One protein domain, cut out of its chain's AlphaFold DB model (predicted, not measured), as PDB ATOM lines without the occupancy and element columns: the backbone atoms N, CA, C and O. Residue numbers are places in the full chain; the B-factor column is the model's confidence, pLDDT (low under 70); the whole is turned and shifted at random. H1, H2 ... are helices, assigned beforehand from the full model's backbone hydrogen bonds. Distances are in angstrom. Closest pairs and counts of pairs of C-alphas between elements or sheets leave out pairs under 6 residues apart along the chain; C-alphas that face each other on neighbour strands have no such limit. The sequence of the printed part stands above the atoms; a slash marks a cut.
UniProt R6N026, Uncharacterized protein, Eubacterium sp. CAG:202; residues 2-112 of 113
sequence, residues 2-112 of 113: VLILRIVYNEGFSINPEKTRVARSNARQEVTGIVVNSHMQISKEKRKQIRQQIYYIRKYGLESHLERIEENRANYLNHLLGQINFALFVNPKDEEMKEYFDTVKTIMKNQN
ATOM      1  N   VAL A   2     206.456 137.347 157.288       80.62
ATOM      2  CA  VAL A   2     207.094 137.833 158.535       80.62
ATOM      3  C   VAL A   2     206.160 137.818 159.759       80.62
ATOM      4  O   VAL A   2     206.567 137.380 160.827       80.62
ATOM      5  N   LEU A   3     204.891 138.214 159.600       89.44
ATOM      6  CA  LEU A   3     203.918 138.200 160.702       89.44
ATOM      7  C   LEU A   3     203.643 136.784 161.241       89.44
ATOM      8  O   LEU A   3     203.631 136.583 162.448       89.44
ATOM      9  N   ILE A   4     203.462 135.805 160.349       89.31
ATOM     10  CA  ILE A   4     203.174 134.412 160.726       89.31
ATOM     11  C   ILE A   4     204.364 133.811 161.475       89.31
ATOM     12  O   ILE A   4     204.176 133.205 162.521       89.31
ATOM     13  N   LEU A   5     205.586 134.033 160.978       90.50
ATOM     14  CA  LEU A   5     206.813 133.593 161.649       90.50
ATOM     15  C   LEU A   5     206.893 134.126 163.084       90.50
ATOM     16  O   LEU A   5     207.205 133.372 164.000       90.50
ATOM     17  N   ARG A   6     206.559 135.408 163.281       93.00
ATOM     18  CA  ARG A   6     206.567 136.044 164.602       93.00
ATOM     19  C   ARG A   6     205.521 135.451 165.545       93.00
ATOM     20  O   ARG A   6     205.845 135.199 166.696       93.00
ATOM     21  N   ILE A   7     204.297 135.223 165.065       95.75
ATOM     22  CA  ILE A   7     203.229 134.612 165.874       95.75
ATOM     23  C   ILE A   7     203.646 133.204 166.310       95.75
ATOM     24  O   ILE A   7     203.625 132.908 167.495       95.75
ATOM     25  N   VAL A   8     204.100 132.366 165.371       94.81
ATOM     26  CA  VAL A   8     204.515 130.983 165.664       94.81
ATOM     27  C   VAL A   8     205.660 130.944 166.683       94.81
ATOM     28  O   VAL A   8     205.629 130.128 167.599       94.81
ATOM     29  N   TYR A   9     206.627 131.857 166.563       95.31
ATOM     30  CA  TYR A   9     207.730 131.972 167.517       95.31
ATOM     31  C   TYR A   9     207.276 132.413 168.914       95.31
ATOM     32  O   TYR A   9     207.735 131.855 169.906       95.31
ATOM     33  N   ASN A  10     206.355 133.379 169.003       96.88
ATOM     34  CA  ASN A  10     205.814 133.847 170.283       96.88
ATOM     35  C   ASN A  10     205.062 132.741 171.044       96.88
ATOM     36  O   ASN A  10     205.073 132.739 172.269       96.88
ATOM     37  N   GLU A  11     204.462 131.792 170.324       96.88
ATOM     38  CA  GLU A  11     203.807 130.607 170.894       96.88
ATOM     39  C   GLU A  11     204.797 129.469 171.234       96.88
ATOM     40  O   GLU A  11     204.383 128.374 171.609       96.88
ATOM     41  N   GLY A  12     206.110 129.691 171.099       96.88
ATOM     42  CA  GLY A  12     207.148 128.713 171.449       96.88
ATOM     43  C   GLY A  12     207.463 127.675 170.367       96.88
ATOM     44  O   GLY A  12     208.154 126.695 170.644       96.88
ATOM     45  N   PHE A  13     206.999 127.872 169.131       96.81
ATOM     46  CA  PHE A  13     207.256 126.966 168.009       96.81
ATOM     47  C   PHE A  13     208.271 127.546 167.012       96.81
ATOM     48  O   PHE A  13     208.445 128.757 166.885       96.81
ATOM     49  N   SER A  14     208.920 126.677 166.235       94.19
ATOM     50  CA  SER A  14     209.815 127.068 165.141       94.19
ATOM     51  C   SER A  14     209.321 126.525 163.799       94.19
ATOM     52  O   SER A  14     208.824 125.404 163.691       94.19
ATOM     53  N   ILE A  15     209.437 127.340 162.748       92.75
ATOM     54  CA  ILE A  15     209.055 126.944 161.390       92.75
ATOM     55  C   ILE A  15     210.240 126.251 160.715       92.75
ATOM     56  O   ILE A  15     211.336 126.803 160.674       92.75
ATOM     57  N   ASN A  16     210.013 125.074 160.126       93.25
ATOM     58  CA  ASN A  16     211.018 124.399 159.307       93.25
ATOM     59  C   ASN A  16     211.104 125.073 157.915       93.25
ATOM     60  O   ASN A  16     210.134 124.989 157.150       93.25
ATOM     61  N   PRO A  17     212.233 125.713 157.554       90.81
ATOM     62  CA  PRO A  17     212.360 126.449 156.297       90.81
ATOM     63  C   PRO A  17     212.358 125.535 155.064       90.81
ATOM     64  O   PRO A  17     211.817 125.926 154.034       90.81
ATOM     65  N   GLU A  18     212.866 124.304 155.163       93.75
ATOM     66  CA  GLU A  18     212.872 123.339 154.051       93.75
ATOM     67  C   GLU A  18     211.454 122.895 153.669       93.75
ATOM     68  O   GLU A  18     211.156 122.626 152.504       93.75
ATOM     69  N   LYS A  19     210.551 122.850 154.656       89.81
ATOM     70  CA  LYS A  19     209.138 122.491 154.461       89.81
ATOM     71  C   LYS A  19     208.243 123.700 154.179       89.81
ATOM     72  O   LYS A  19     207.060 123.517 153.892       89.81
ATOM     73  N   THR A  20     208.777 124.920 154.240       90.94
ATOM     74  CA  THR A  20     207.993 126.156 154.134       90.94
ATOM     75  C   THR A  20     208.226 126.837 152.799       90.94
ATOM     76  O   THR A  20     209.318 127.298 152.488       90.94
ATOM     77  N   ARG A  21     207.163 126.964 152.005       89.06
ATOM     78  CA  ARG A  21     207.194 127.699 150.739       89.06
ATOM     79  C   ARG A  21     205.861 128.378 150.468       89.06
ATOM     80  O   ARG A  21     204.812 127.898 150.888       89.06
ATOM     81  N   VAL A  22     205.892 129.459 149.696       90.06
ATOM     82  CA  VAL A  22     204.674 130.070 149.152       90.06
ATOM     83  C   VAL A  22     204.278 129.311 147.884       90.06
ATOM     84  O   VAL A  22     204.905 129.475 146.840       90.06
ATOM     85  N   ALA A  23     203.239 128.478 147.963       91.00
ATOM     86  CA  ALA A  23     202.706 127.755 146.809       91.00
ATOM     87  C   ALA A  23     201.665 128.612 146.067       91.00
ATOM     88  O   ALA A  23     200.516 128.736 146.499       91.00
ATOM     89  N   ARG A  24     202.087 129.233 144.960       91.06
ATOM     90  CA  ARG A  24     201.209 129.978 144.038       91.06
ATOM     91  C   ARG A  24     200.292 129.019 143.266       91.06
ATOM     92  O   ARG A  24     200.555 127.823 143.225       91.06
ATOM     93  N   SER A  25     199.248 129.542 142.623       89.81
ATOM     94  CA  SER A  25     198.247 128.746 141.885       89.81
ATOM     95  C   SER A  25     198.831 127.894 140.749       89.81
ATOM     96  O   SER A  25     198.306 126.826 140.444       89.81
ATOM     97  N   ASN A  26     199.936 128.341 140.147       90.00
ATOM     98  CA  ASN A  26     200.668 127.624 139.100       90.00
ATOM     99  C   ASN A  26     201.636 126.549 139.633       90.00
ATOM    100  O   ASN A  26     202.172 125.770 138.849       90.00
ATOM    101  N   ALA A  27     201.877 126.498 140.944       90.94
ATOM    102  CA  ALA A  27     202.696 125.482 141.593       90.94
ATOM    103  C   ALA A  27     201.800 124.446 142.278       90.94
ATOM    104  O   ALA A  27     200.703 124.768 142.721       90.94
ATOM    105  N   ARG A  28     202.262 123.199 142.420       89.69
ATOM    106  CA  ARG A  28     201.502 122.156 143.130       89.69
ATOM    107  C   ARG A  28     201.220 122.579 144.579       89.69
ATOM    108  O   ARG A  28     202.145 122.764 145.376       89.69
ATOM    109  N   GLN A  29     199.936 122.679 144.896       94.12
ATOM    110  CA  GLN A  29     199.375 122.915 146.216       94.12
ATOM    111  C   GLN A  29     198.851 121.588 146.748       94.12
ATOM    112  O   GLN A  29     198.086 120.891 146.079       94.12
ATOM    113  N   GLU A  30     199.301 121.225 147.943       93.38
ATOM    114  CA  GLU A  30     199.012 119.934 148.543       93.38
ATOM    115  C   GLU A  30     198.680 120.102 150.018       93.38
ATOM    116  O   GLU A  30     199.413 120.767 150.750       93.38
ATOM    117  N   VAL A  31     197.584 119.480 150.440       92.94
ATOM    118  CA  VAL A  31     197.155 119.402 151.835       92.94
ATOM    119  C   VAL A  31     197.021 117.926 152.169       92.94
ATOM    120  O   VAL A  31     196.333 117.197 151.462       92.94
ATOM    121  N   THR A  32     197.740 117.465 153.197       90.31
ATOM    122  CA  THR A  32     197.695 116.070 153.678       90.31
ATOM    123  C   THR A  32     197.822 115.005 152.572       90.31
ATOM    124  O   THR A  32     197.132 113.990 152.603       90.31
ATOM    125  N   GLY A  33     198.671 115.220 151.561       87.75
ATOM    126  CA  GLY A  33     198.836 114.259 150.457       87.75
ATOM    127  C   GLY A  33     197.897 114.453 149.257       87.75
ATOM    128  O   GLY A  33     198.032 113.739 148.259       87.75
ATOM    129  N   ILE A  34     196.936 115.377 149.348       95.12
ATOM    130  CA  ILE A  34     195.892 115.640 148.348       95.12
ATOM    131  C   ILE A  34     196.232 116.923 147.597       95.12
ATOM    132  O   ILE A  34     196.477 117.964 148.203       95.12
ATOM    133  N   VAL A  35     196.229 116.856 146.269       95.50
ATOM    134  CA  VAL A  35     196.385 118.023 145.397       95.50
ATOM    135  C   VAL A  35     195.083 118.819 145.403       95.50
ATOM    136  O   VAL A  35     194.013 118.243 145.221       95.50
ATOM    137  N   VAL A  36     195.182 120.133 145.610       95.06
ATOM    138  CA  VAL A  36     194.017 121.020 145.800       95.06
ATOM    139  C   VAL A  36     193.979 122.221 144.849       95.06
ATOM    140  O   VAL A  36     193.107 123.069 144.990       95.06
ATOM    141  N   ASN A  37     194.896 122.308 143.877       90.62
ATOM    142  CA  ASN A  37     195.032 123.466 142.976       90.62
ATOM    143  C   ASN A  37     193.725 123.937 142.318       90.62
ATOM    144  O   ASN A  37     193.505 125.135 142.180       90.62
ATOM    145  N   SER A  38     192.904 123.000 141.848       87.75
ATOM    146  CA  SER A  38     191.665 123.278 141.107       87.75
ATOM    147  C   SER A  38     190.509 122.428 141.621       87.75
ATOM    148  O   SER A  38     189.419 122.927 141.876       87.75
ATOM    149  N   HIS A  39     190.762 121.139 141.806       90.69
ATOM    150  CA  HIS A  39     189.857 120.181 142.417       90.69
ATOM    151  C   HIS A  39     190.669 119.245 143.312       90.69
ATOM    152  O   HIS A  39     191.859 119.021 143.068       90.69
ATOM    153  N   MET A  40     190.021 118.677 144.330       95.19
ATOM    154  CA  MET A  40     190.642 117.652 145.165       95.19
ATOM    155  C   MET A  40     191.004 116.445 144.303       95.19
ATOM    156  O   MET A  40     190.198 115.969 143.503       95.19
ATOM    157  N   GLN A  41     192.249 115.993 144.406       96.06
ATOM    158  CA  GLN A  41     192.744 114.879 143.611       96.06
ATOM    159  C   GLN A  41     193.946 114.218 144.286       96.06
ATOM    160  O   GLN A  41     194.758 114.883 144.932       96.06
ATOM    161  N   ILE A  42     194.106 112.907 144.111       95.94
ATOM    162  CA  ILE A  42     195.350 112.239 144.511       95.94
ATOM    163  C   ILE A  42     196.513 112.676 143.608       95.94
ATOM    164  O   ILE A  42     196.322 113.190 142.503       95.94
ATOM    165  N   SER A  43     197.751 112.479 144.064       94.12
ATOM    166  CA  SER A  43     198.922 112.876 143.281       94.12
ATOM    167  C   SER A  43     198.946 112.214 141.894       94.12
ATOM    168  O   SER A  43     198.555 111.058 141.714       94.12
ATOM    169  N   LYS A  44     199.471 112.940 140.894       93.25
ATOM    170  CA  LYS A  44     199.646 112.429 139.521       93.25
ATOM    171  C   LYS A  44     200.432 111.114 139.486       93.25
ATOM    172  O   LYS A  44     200.153 110.248 138.663       93.25
ATOM    173  N   GLU A  45     201.408 110.979 140.377       95.19
ATOM    174  CA  GLU A  45     202.226 109.780 140.529       95.19
ATOM    175  C   GLU A  45     201.397 108.570 140.971       95.19
ATOM    176  O   GLU A  45     201.396 107.563 140.266       95.19
ATOM    177  N   LYS A  46     200.603 108.701 142.045       96.12
ATOM    178  CA  LYS A  46     199.705 107.634 142.517       96.12
ATOM    179  C   LYS A  46     198.701 107.223 141.438       96.12
ATOM    180  O   LYS A  46     198.519 106.036 141.187       96.12
ATOM    181  N   ARG A  47     198.113 108.190 140.720       96.69
ATOM    182  CA  ARG A  47     197.224 107.888 139.580       96.69
ATOM    183  C   ARG A  47     197.928 107.081 138.497       96.69
ATOM    184  O   ARG A  47     197.356 106.139 137.960       96.69
ATOM    185  N   LYS A  48     199.161 107.466 138.155       98.00
ATOM    186  CA  LYS A  48     199.953 106.780 137.130       98.00
ATOM    187  C   LYS A  48     200.275 105.344 137.550       98.00
ATOM    188  O   LYS A  48     200.187 104.464 136.704       98.00
ATOM    189  N   GLN A  49     200.596 105.118 138.823       97.94
ATOM    190  CA  GLN A  49     200.845 103.783 139.374       97.94
ATOM    191  C   GLN A  49     199.599 102.891 139.278       97.94
ATOM    192  O   GLN A  49     199.684 101.805 138.713       97.94
ATOM    193  N   ILE A  50     198.432 103.378 139.724       98.31
ATOM    194  CA  ILE A  50     197.162 102.634 139.623       98.31
ATOM    195  C   ILE A  50     196.848 102.309 138.157       98.31
ATOM    196  O   ILE A  50     196.611 101.151 137.817       98.31
ATOM    197  N   ARG A  51     196.914 103.308 137.266       98.44
ATOM    198  CA  ARG A  51     196.685 103.117 135.824       98.44
ATOM    199  C   ARG A  51     197.604 102.050 135.237       98.44
ATOM    200  O   ARG A  51     197.156 101.221 134.452       98.44
ATOM    201  N   GLN A  52     198.886 102.084 135.595       98.19
ATOM    202  CA  GLN A  52     199.869 101.118 135.119       98.19
ATOM    203  C   GLN A  52     199.499  99.700 135.564       98.19
ATOM    204  O   GLN A  52     199.429  98.807 134.725       98.19
ATOM    205  N   GLN A  53     199.211  99.508 136.852       98.00
ATOM    206  CA  GLN A  53     198.819  98.207 137.398       98.00
ATOM    207  C   GLN A  53     197.563  97.668 136.703       98.00
ATOM    208  O   GLN A  53     197.573  96.543 136.214       98.00
ATOM    209  N   ILE A  54     196.518  98.489 136.560       98.25
ATOM    210  CA  ILE A  54     195.282  98.088 135.872       98.25
ATOM    211  C   ILE A  54     195.536  97.745 134.400       98.25
ATOM    212  O   ILE A  54     195.008  96.750 133.908       98.25
ATOM    213  N   TYR A  55     196.360  98.526 133.696       98.25
ATOM    214  CA  TYR A  55     196.718  98.246 132.305       98.25
ATOM    215  C   TYR A  55     197.383  96.874 132.149       98.25
ATOM    216  O   TYR A  55     196.971  96.093 131.290       98.25
ATOM    217  N   TYR A  56     198.389  96.567 132.971       97.94
ATOM    218  CA  TYR A  56     199.096  95.289 132.885       97.94
ATOM    219  C   TYR A  56     198.193  94.115 133.260       97.94
ATOM    220  O   TYR A  56     198.166  93.131 132.525       97.94
ATOM    221  N   ILE A  57     197.384  94.253 134.313       97.06
ATOM    222  CA  ILE A  57     196.401  93.237 134.707       97.06
ATOM    223  C   ILE A  57     195.408  92.966 133.569       97.06
ATOM    224  O   ILE A  57     195.143  91.810 133.251       97.06
ATOM    225  N   ARG A  58     194.887  94.006 132.904       96.69
ATOM    226  CA  ARG A  58     193.965  93.843 131.764       96.69
ATOM    227  C   ARG A  58     194.626  93.192 130.554       96.69
ATOM    228  O   ARG A  58     193.985  92.420 129.853       96.69
ATOM    229  N   LYS A  59     195.880  93.548 130.274       97.44
ATOM    230  CA  LYS A  59     196.575  93.124 129.056       97.44
ATOM    231  C   LYS A  59     197.196  91.732 129.161       97.44
ATOM    232  O   LYS A  59     197.223  91.020 128.163       97.44
ATOM    233  N   TYR A  60     197.718  91.374 130.329       96.56
ATOM    234  CA  TYR A  60     198.508  90.154 130.531       96.56
ATOM    235  C   TYR A  60     197.904  89.207 131.576       96.56
ATOM    236  O   TYR A  60     198.385  88.090 131.732       96.56
ATOM    237  N   GLY A  61     196.842  89.624 132.266       95.69
ATOM    238  CA  GLY A  61     196.253  88.875 133.372       95.69
ATOM    239  C   GLY A  61     196.910  89.194 134.715       95.69
ATOM    240  O   GLY A  61     197.996  89.773 134.789       95.69
ATOM    241  N   LEU A  62     196.219  88.824 135.796       95.31
ATOM    242  CA  LEU A  62     196.668  89.097 137.160       95.31
ATOM    243  C   LEU A  62     197.950  88.335 137.509       95.31
ATOM    244  O   LEU A  62     198.904  88.965 137.945       95.31
ATOM    245  N   GLU A  63     197.989  87.024 137.267       94.56
ATOM    246  CA  GLU A  63     199.142  86.183 137.626       94.56
ATOM    247  C   GLU A  63     200.430  86.653 136.938       94.56
ATOM    248  O   GLU A  63     201.444  86.868 137.595       94.56
ATOM    249  N   SER A  64     200.371  86.935 135.629       96.31
ATOM    250  CA  SER A  64     201.525  87.458 134.884       96.31
ATOM    251  C   SER A  64     201.973  88.830 135.393       96.31
ATOM    252  O   SER A  64     203.170  89.124 135.438       96.31
ATOM    253  N   HIS A  65     201.024  89.688 135.783       96.69
ATOM    254  CA  HIS A  65     201.345  90.977 136.390       96.69
ATOM    255  C   HIS A  65     202.048  90.797 137.739       96.69
ATOM    256  O   HIS A  65     203.074  91.436 137.949       96.69
ATOM    257  N   LEU A  66     201.535  89.927 138.616       96.00
ATOM    258  CA  LEU A  66     202.114  89.642 139.935       96.00
ATOM    259  C   LEU A  66     203.528  89.071 139.830       96.00
ATOM    260  O   LEU A  66     204.432  89.580 140.489       96.00
ATOM    261  N   GLU A  67     203.738  88.098 138.942       96.50
ATOM    262  CA  GLU A  67     205.058  87.527 138.659       96.50
ATOM    263  C   GLU A  67     206.040  88.612 138.191       96.50
ATOM    264  O   GLU A  67     207.161  88.708 138.686       96.50
ATOM    265  N   ARG A  68     205.601  89.500 137.287       96.00
ATOM    266  CA  ARG A  68     206.437  90.580 136.745       96.00
ATOM    267  C   ARG A  68     206.901  91.584 137.800       96.00
ATOM    268  O   ARG A  68     207.970  92.169 137.626       96.00
ATOM    269  N   ILE A  69     206.082  91.855 138.812       95.62
ATOM    270  CA  ILE A  69     206.416  92.803 139.884       95.62
ATOM    271  C   ILE A  69     206.954  92.107 141.141       95.62
ATOM    272  O   ILE A  69     207.136  92.783 142.152       95.62
ATOM    273  N   GLU A  70     207.192  90.792 141.072       95.75
ATOM    274  CA  GLU A  70     207.653  89.951 142.185       95.75
ATOM    275  C   GLU A  70     206.757  90.082 143.433       95.75
ATOM    276  O   GLU A  70     207.218  90.134 144.576       95.75
ATOM    277  N   GLU A  71     205.444  90.163 143.214       94.38
ATOM    278  CA  GLU A  71     204.458  90.374 144.268       94.38
ATOM    279  C   GLU A  71     203.789  89.067 144.687       94.38
ATOM    280  O   GLU A  71     203.078  88.438 143.908       94.38
ATOM    281  N   ASN A  72     203.949  88.718 145.964       92.00
ATOM    282  CA  ASN A  72     203.475  87.450 146.527       92.00
ATOM    283  C   ASN A  72     202.371  87.631 147.581       92.00
ATOM    284  O   ASN A  72     201.915  86.664 148.195       92.00
ATOM    285  N   ARG A  73     201.939  88.870 147.855       91.12
ATOM    286  CA  ARG A  73     200.881  89.129 148.836       91.12
ATOM    287  C   ARG A  73     199.534  88.611 148.334       91.12
ATOM    288  O   ARG A  73     198.956  89.165 147.402       91.12
ATOM    289  N   ALA A  74     198.956  87.657 149.064       89.12
ATOM    290  CA  ALA A  74     197.612  87.129 148.792       89.12
ATOM    291  C   ALA A  74     196.515  88.215 148.770       89.12
ATOM    292  O   ALA A  74     195.494  88.076 148.106       89.12
ATOM    293  N   ASN A  75     196.720  89.328 149.480       93.75
ATOM    294  CA  ASN A  75     195.780  90.445 149.536       93.75
ATOM    295  C   ASN A  75     196.099  91.583 148.547       93.75
ATOM    296  O   ASN A  75     195.601  92.697 148.735       93.75
ATOM    297  N   TYR A  76     196.886  91.336 147.493       96.12
ATOM    298  CA  TYR A  76     197.256  92.361 146.509       96.12
ATOM    299  C   TYR A  76     196.042  93.092 145.914       96.12
ATOM    300  O   TYR A  76     196.007  94.325 145.911       96.12
ATOM    301  N   LEU A  77     195.006  92.360 145.481       96.38
ATOM    302  CA  LEU A  77     193.795  92.978 144.925       96.38
ATOM    303  C   LEU A  77     193.075  93.861 145.951       96.38
ATOM    304  O   LEU A  77     192.622  94.948 145.603       96.38
ATOM    305  N   ASN A  78     193.029  93.452 147.224       96.94
ATOM    306  CA  ASN A  78     192.465  94.273 148.299       96.94
ATOM    307  C   ASN A  78     193.283  95.551 148.522       96.94
ATOM    308  O   ASN A  78     192.717  96.622 148.742       96.94
ATOM    309  N   HIS A  79     194.611  95.461 148.431       96.88
ATOM    310  CA  HIS A  79     195.493  96.617 148.543       96.88
ATOM    311  C   HIS A  79     195.295  97.605 147.383       96.88
ATOM    312  O   HIS A  79     195.152  98.807 147.616       96.88
ATOM    313  N   LEU A  80     195.234  97.110 146.143       97.81
ATOM    314  CA  LEU A  80     194.935  97.925 144.964       97.81
ATOM    315  C   LEU A  80     193.543  98.563 145.066       97.81
ATOM    316  O   LEU A  80     193.395  99.770 144.868       97.81
ATOM    317  N   LEU A  81     192.536  97.788 145.469       98.06
ATOM    318  CA  LEU A  81     191.177  98.283 145.679       98.06
ATOM    319  C   LEU A  81     191.128  99.378 146.754       98.06
ATOM    320  O   LEU A  81     190.430 100.372 146.580       98.06
ATOM    321  N   GLY A  82     191.895  99.244 147.840       98.25
ATOM    322  CA  GLY A  82     192.018 100.270 148.878       98.25
ATOM    323  C   GLY A  82     192.594 101.588 148.351       98.25
ATOM    324  O   GLY A  82     192.079 102.659 148.671       98.25
ATOM    325  N   GLN A  83     193.614 101.523 147.488       98.06
ATOM    326  CA  GLN A  83     194.181 102.710 146.840       98.06
ATOM    327  C   GLN A  83     193.169 103.400 145.915       98.06
ATOM    328  O   GLN A  83     193.045 104.626 145.947       98.06
ATOM    329  N   ILE A  84     192.417 102.619 145.134       98.50
ATOM    330  CA  ILE A  84     191.360 103.129 144.248       98.50
ATOM    331  C   ILE A  84     190.221 103.749 145.068       98.50
ATOM    332  O   ILE A  84     189.789 104.861 144.776       98.50
ATOM    333  N   ASN A  85     189.782 103.089 146.141       98.44
ATOM    334  CA  ASN A  85     188.753 103.612 147.040       98.44
ATOM    335  C   ASN A  85     189.170 104.930 147.686       98.44
ATOM    336  O   ASN A  85     188.361 105.848 147.771       98.44
ATOM    337  N   PHE A  86     190.430 105.057 148.106       98.12
ATOM    338  CA  PHE A  86     190.935 106.329 148.611       98.12
ATOM    339  C   PHE A  86     190.908 107.417 147.526       98.12
ATOM    340  O   PHE A  86     190.515 108.548 147.804       98.12
ATOM    341  N   ALA A  87     191.265 107.086 146.280       97.69
ATOM    342  CA  ALA A  87     191.165 108.028 145.165       97.69
ATOM    343  C   ALA A  87     189.715 108.482 144.917       97.69
ATOM    344  O   ALA A  87     189.476 109.678 144.760       97.69
ATOM    345  N   LEU A  88     188.755 107.554 144.959       98.12
ATOM    346  CA  LEU A  88     187.323 107.844 144.825       98.12
ATOM    347  C   LEU A  88     186.755 108.610 146.021       98.12
ATOM    348  O   LEU A  88     185.888 109.456 145.845       98.12
ATOM    349  N   PHE A  89     187.260 108.374 147.231       97.62
ATOM    350  CA  PHE A  89     186.910 109.177 148.401       97.62
ATOM    351  C   PHE A  89     187.360 110.634 148.227       97.62
ATOM    352  O   PHE A  89     186.599 111.557 148.510       97.62
ATOM    353  N   VAL A  90     188.580 110.847 147.720       96.88
ATOM    354  CA  VAL A  90     189.130 112.186 147.456       96.88
ATOM    355  C   VAL A  90     188.401 112.881 146.301       96.88
ATOM    356  O   VAL A  90     188.141 114.081 146.380       96.88
ATOM    357  N   ASN A  91     188.081 112.149 145.233       97.12
ATOM    358  CA  ASN A  91     187.320 112.652 144.094       97.12
ATOM    359  C   ASN A  91     186.274 111.623 143.624       97.12
ATOM    360  O   ASN A  91     186.563 110.803 142.748       97.12
ATOM    361  N   PRO A  92     185.025 111.711 144.121       97.12
ATOM    362  CA  PRO A  92     183.963 110.766 143.761       97.12
ATOM    363  C   PRO A  92     183.522 110.820 142.294       97.12
ATOM    364  O   PRO A  92     182.809 109.934 141.826       97.12
ATOM    365  N   LYS A  93     183.905 111.872 141.558       96.50
ATOM    366  CA  LYS A  93     183.556 112.080 140.143       96.50
ATOM    367  C   LYS A  93     184.650 111.595 139.183       96.50
ATOM    368  O   LYS A  93     184.583 111.881 137.993       96.50
ATOM    369  N   ASP A  94     185.677 110.913 139.683       96.75
ATOM    370  CA  ASP A  94     186.766 110.406 138.850       96.75
ATOM    371  C   ASP A  94     186.344 109.128 138.107       96.75
ATOM    372  O   ASP A  94     186.460 108.020 138.629       96.75
ATOM    373  N   GLU A  95     185.826 109.293 136.890       97.69
ATOM    374  CA  GLU A  95     185.310 108.184 136.073       97.69
ATOM    375  C   GLU A  95     186.378 107.122 135.759       97.69
ATOM    376  O   GLU A  95     186.079 105.931 135.776       97.69
ATOM    377  N   GLU A  96     187.643 107.522 135.575       97.56
ATOM    378  CA  GLU A  96     188.755 106.581 135.361       97.56
ATOM    379  C   GLU A  96     188.944 105.665 136.585       97.56
ATOM    380  O   GLU A  96     189.112 104.455 136.451       97.56
ATOM    381  N   MET A  97     188.868 106.219 137.800       98.19
ATOM    382  CA  MET A  97     189.002 105.426 139.028       98.19
ATOM    383  C   MET A  97     187.791 104.523 139.278       98.19
ATOM    384  O   MET A  97     187.963 103.432 139.823       98.19
ATOM    385  N   LYS A  98     186.584 104.934 138.863       98.44
ATOM    386  CA  LYS A  98     185.386 104.078 138.928       98.44
ATOM    387  C   LYS A  98     185.530 102.865 138.013       98.44
ATOM    388  O   LYS A  98     185.348 101.738 138.458       98.44
ATOM    389  N   GLU A  99     185.972 103.080 136.777       98.44
ATOM    390  CA  GLU A  99     186.232 102.000 135.820       98.44
ATOM    391  C   GLU A  99     187.262 100.988 136.366       98.44
ATOM    392  O   GLU A  99     187.126  99.764 136.223       98.44
ATOM    393  N   TYR A 100     188.306 101.487 137.032       98.44
ATOM    394  CA  TYR A 100     189.328 100.645 137.655       98.44
ATOM    395  C   TYR A 100     188.791  99.871 138.857       98.44
ATOM    396  O   TYR A 100     189.123  98.695 139.016       98.44
ATOM    397  N   PHE A 101     187.937 100.495 139.671       98.44
ATOM    398  CA  PHE A 101     187.244  99.828 140.770       98.44
ATOM    399  C   PHE A 101     186.430  98.629 140.264       98.44
ATOM    400  O   PHE A 101     186.598  97.518 140.774       98.44
ATOM    401  N   ASP A 102     185.623  98.826 139.219       98.00
ATOM    402  CA  ASP A 102     184.780  97.772 138.638       98.00
ATOM    403  C   ASP A 102     185.615  96.626 138.056       98.00
ATOM    404  O   ASP A 102     185.291  95.446 138.231       98.00
ATOM    405  N   THR A 103     186.746  96.964 137.433       97.44
ATOM    406  CA  THR A 103     187.703  95.978 136.908       97.44
ATOM    407  C   THR A 103     188.232  95.082 138.023       97.44
ATOM    408  O   THR A 103     188.155  93.858 137.925       97.44
ATOM    409  N   VAL A 104     188.737  95.678 139.107       97.31
ATOM    410  CA  VAL A 104     189.291  94.922 140.239       97.31
ATOM    411  C   VAL A 104     188.202  94.090 140.915       97.31
ATOM    412  O   VAL A 104     188.432  92.921 141.219       97.31
ATOM    413  N   LYS A 105     186.997  94.641 141.092       96.94
ATOM    414  CA  LYS A 105     185.856  93.908 141.658       96.94
ATOM    415  C   LYS A 105     185.453  92.696 140.825       96.94
ATOM    416  O   LYS A 105     185.133  91.664 141.407       96.94
ATOM    417  N   THR A 106     185.475  92.812 139.502       96.50
ATOM    418  CA  THR A 106     185.171  91.696 138.596       96.50
ATOM    419  C   THR A 106     186.203  90.582 138.743       96.50
ATOM    420  O   THR A 106     185.837  89.431 138.949       96.50
ATOM    421  N   ILE A 107     187.493  90.932 138.753       95.00
ATOM    422  CA  ILE A 107     188.582  89.960 138.938       95.00
ATOM    423  C   ILE A 107     188.457  89.240 140.286       95.00
ATOM    424  O   ILE A 107     188.588  88.024 140.346       95.00
ATOM    425  N   MET A 108     188.155  89.975 141.361       94.31
ATOM    426  CA  MET A 108     187.971  89.380 142.687       94.31
ATOM    427  C   MET A 108     186.792  88.403 142.750       94.31
ATOM    428  O   MET A 108     186.870  87.426 143.484       94.31
ATOM    429  N   LYS A 109     185.692  88.653 142.028       92.81
ATOM    430  CA  LYS A 109     184.555  87.718 141.987       92.81
ATOM    431  C   LYS A 109     184.949  86.410 141.305       92.81
ATOM    432  O   LYS A 109     184.745  85.359 141.893       92.81
ATOM    433  N   ASN A 110     185.620  86.504 140.160       89.00
ATOM    434  CA  ASN A 110     186.056  85.345 139.379       89.00
ATOM    435  C   ASN A 110     187.084  84.454 140.102       89.00
ATOM    436  O   ASN A 110     187.293  83.327 139.683       89.00
ATOM    437  N   GLN A 111     187.768  84.953 141.139       79.62
ATOM    438  CA  GLN A 111     188.675  84.144 141.967       79.62
ATOM    439  C   GLN A 111     187.967  83.381 143.098       79.62
ATOM    440  O   GLN A 111     188.575  82.496 143.693       79.62
ATOM    441  N   ASN A 112     186.735  83.764 143.446       71.00
ATOM    442  CA  ASN A 112     185.953  83.129 144.511       71.00
ATOM    443  C   ASN A 112     184.917  82.123 143.975       71.00
ATOM    444  O   ASN A 112     184.206  81.518 144.777       71.00
TER     445      ASN A 112
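This is residues 2 to 112 of the 113 residues of an uncharacterized protein of Eubacterium sp. CAG:202 (UniProt R6N026). A helical head sits at one end of a long arm: in the head, H2 crosses over the helical hairpin of H4 and H5, and the short H3 turns off at the end of H2. The arm, residues 2 to 43, has the small helix H1 at its far end and a mostly winding course with no named element, and it makes much of the length. The printed part has 111 residues, with five named helices in the order H1, H2, H3, H4, H5 and no named strand; the class is all helix. The whole is only just loose, close to extended, with a radius of gyration of the C-alphas of 19.6 A and spans of 60 by 29 by 22 A.

H2, the longest helix, takes residues 44 to 60 and measures 24.0 A from first to last C-alpha, starting at C-alpha 44 (199.646, 112.429, 139.521). H3 follows with residues 62 to 68, 9.9 A. H4 takes residues 76 to 90, 21.4 A, and H5 residues 95 to 110, 23.1 A, ending at C-alpha 110 (186.056, 85.345, 139.379). H1 takes residues 2 to 10, 12.5 A, and begins at C-alpha 2 (207.094, 137.833, 158.535).

H2 is the hub and touches H3, H4 and H5. H2, H4 and H5 form an up and down bundle, each helix running against the one before it in the chain. H2 and H4 only just touch, with 3 pairs of C-alphas within 8 A, Ile 50 and Ile 84 closest at 7.4 A, at a steep tilt of 42 degrees, opposite ways. H2 and H5 also only just touch, with 3 pairs, Ile 54 and Tyr 100 closest at 6.7 A, at a steep tilt of 41 degrees, the same way. H4 and H5 are a hairpin: they touch at a shallow tilt of 28 degrees, opposite ways, and their closest C-alphas, of Ile 84 and Met 97, are 6.2 A apart. H3 touches H2 at residues 53 to 57 of H2 alone, the C-alphas of Ile 57 and His 65 closest at 5.7 A, at 69 degrees, a steep tilt only just short of about perpendicular. H1 touches no helix. In H1 to H5 every O i to N i+4 pair is within hydrogen-bond range.

The C-alphas of Asn 10 and Asn 110, the two farthest apart, are 60.8 A apart. The link from H1 to H2 is long, with 33 residues; in it residues 34 to 35 pair antiparallel with residues 30 to 31 and with residues 41 to 42. Residues 7 to 12, of which 7 to 10 belong to H1, and residues 16 to 22 stand free. The printed part has no cut, and no printed residue is under 70 in pLDDT.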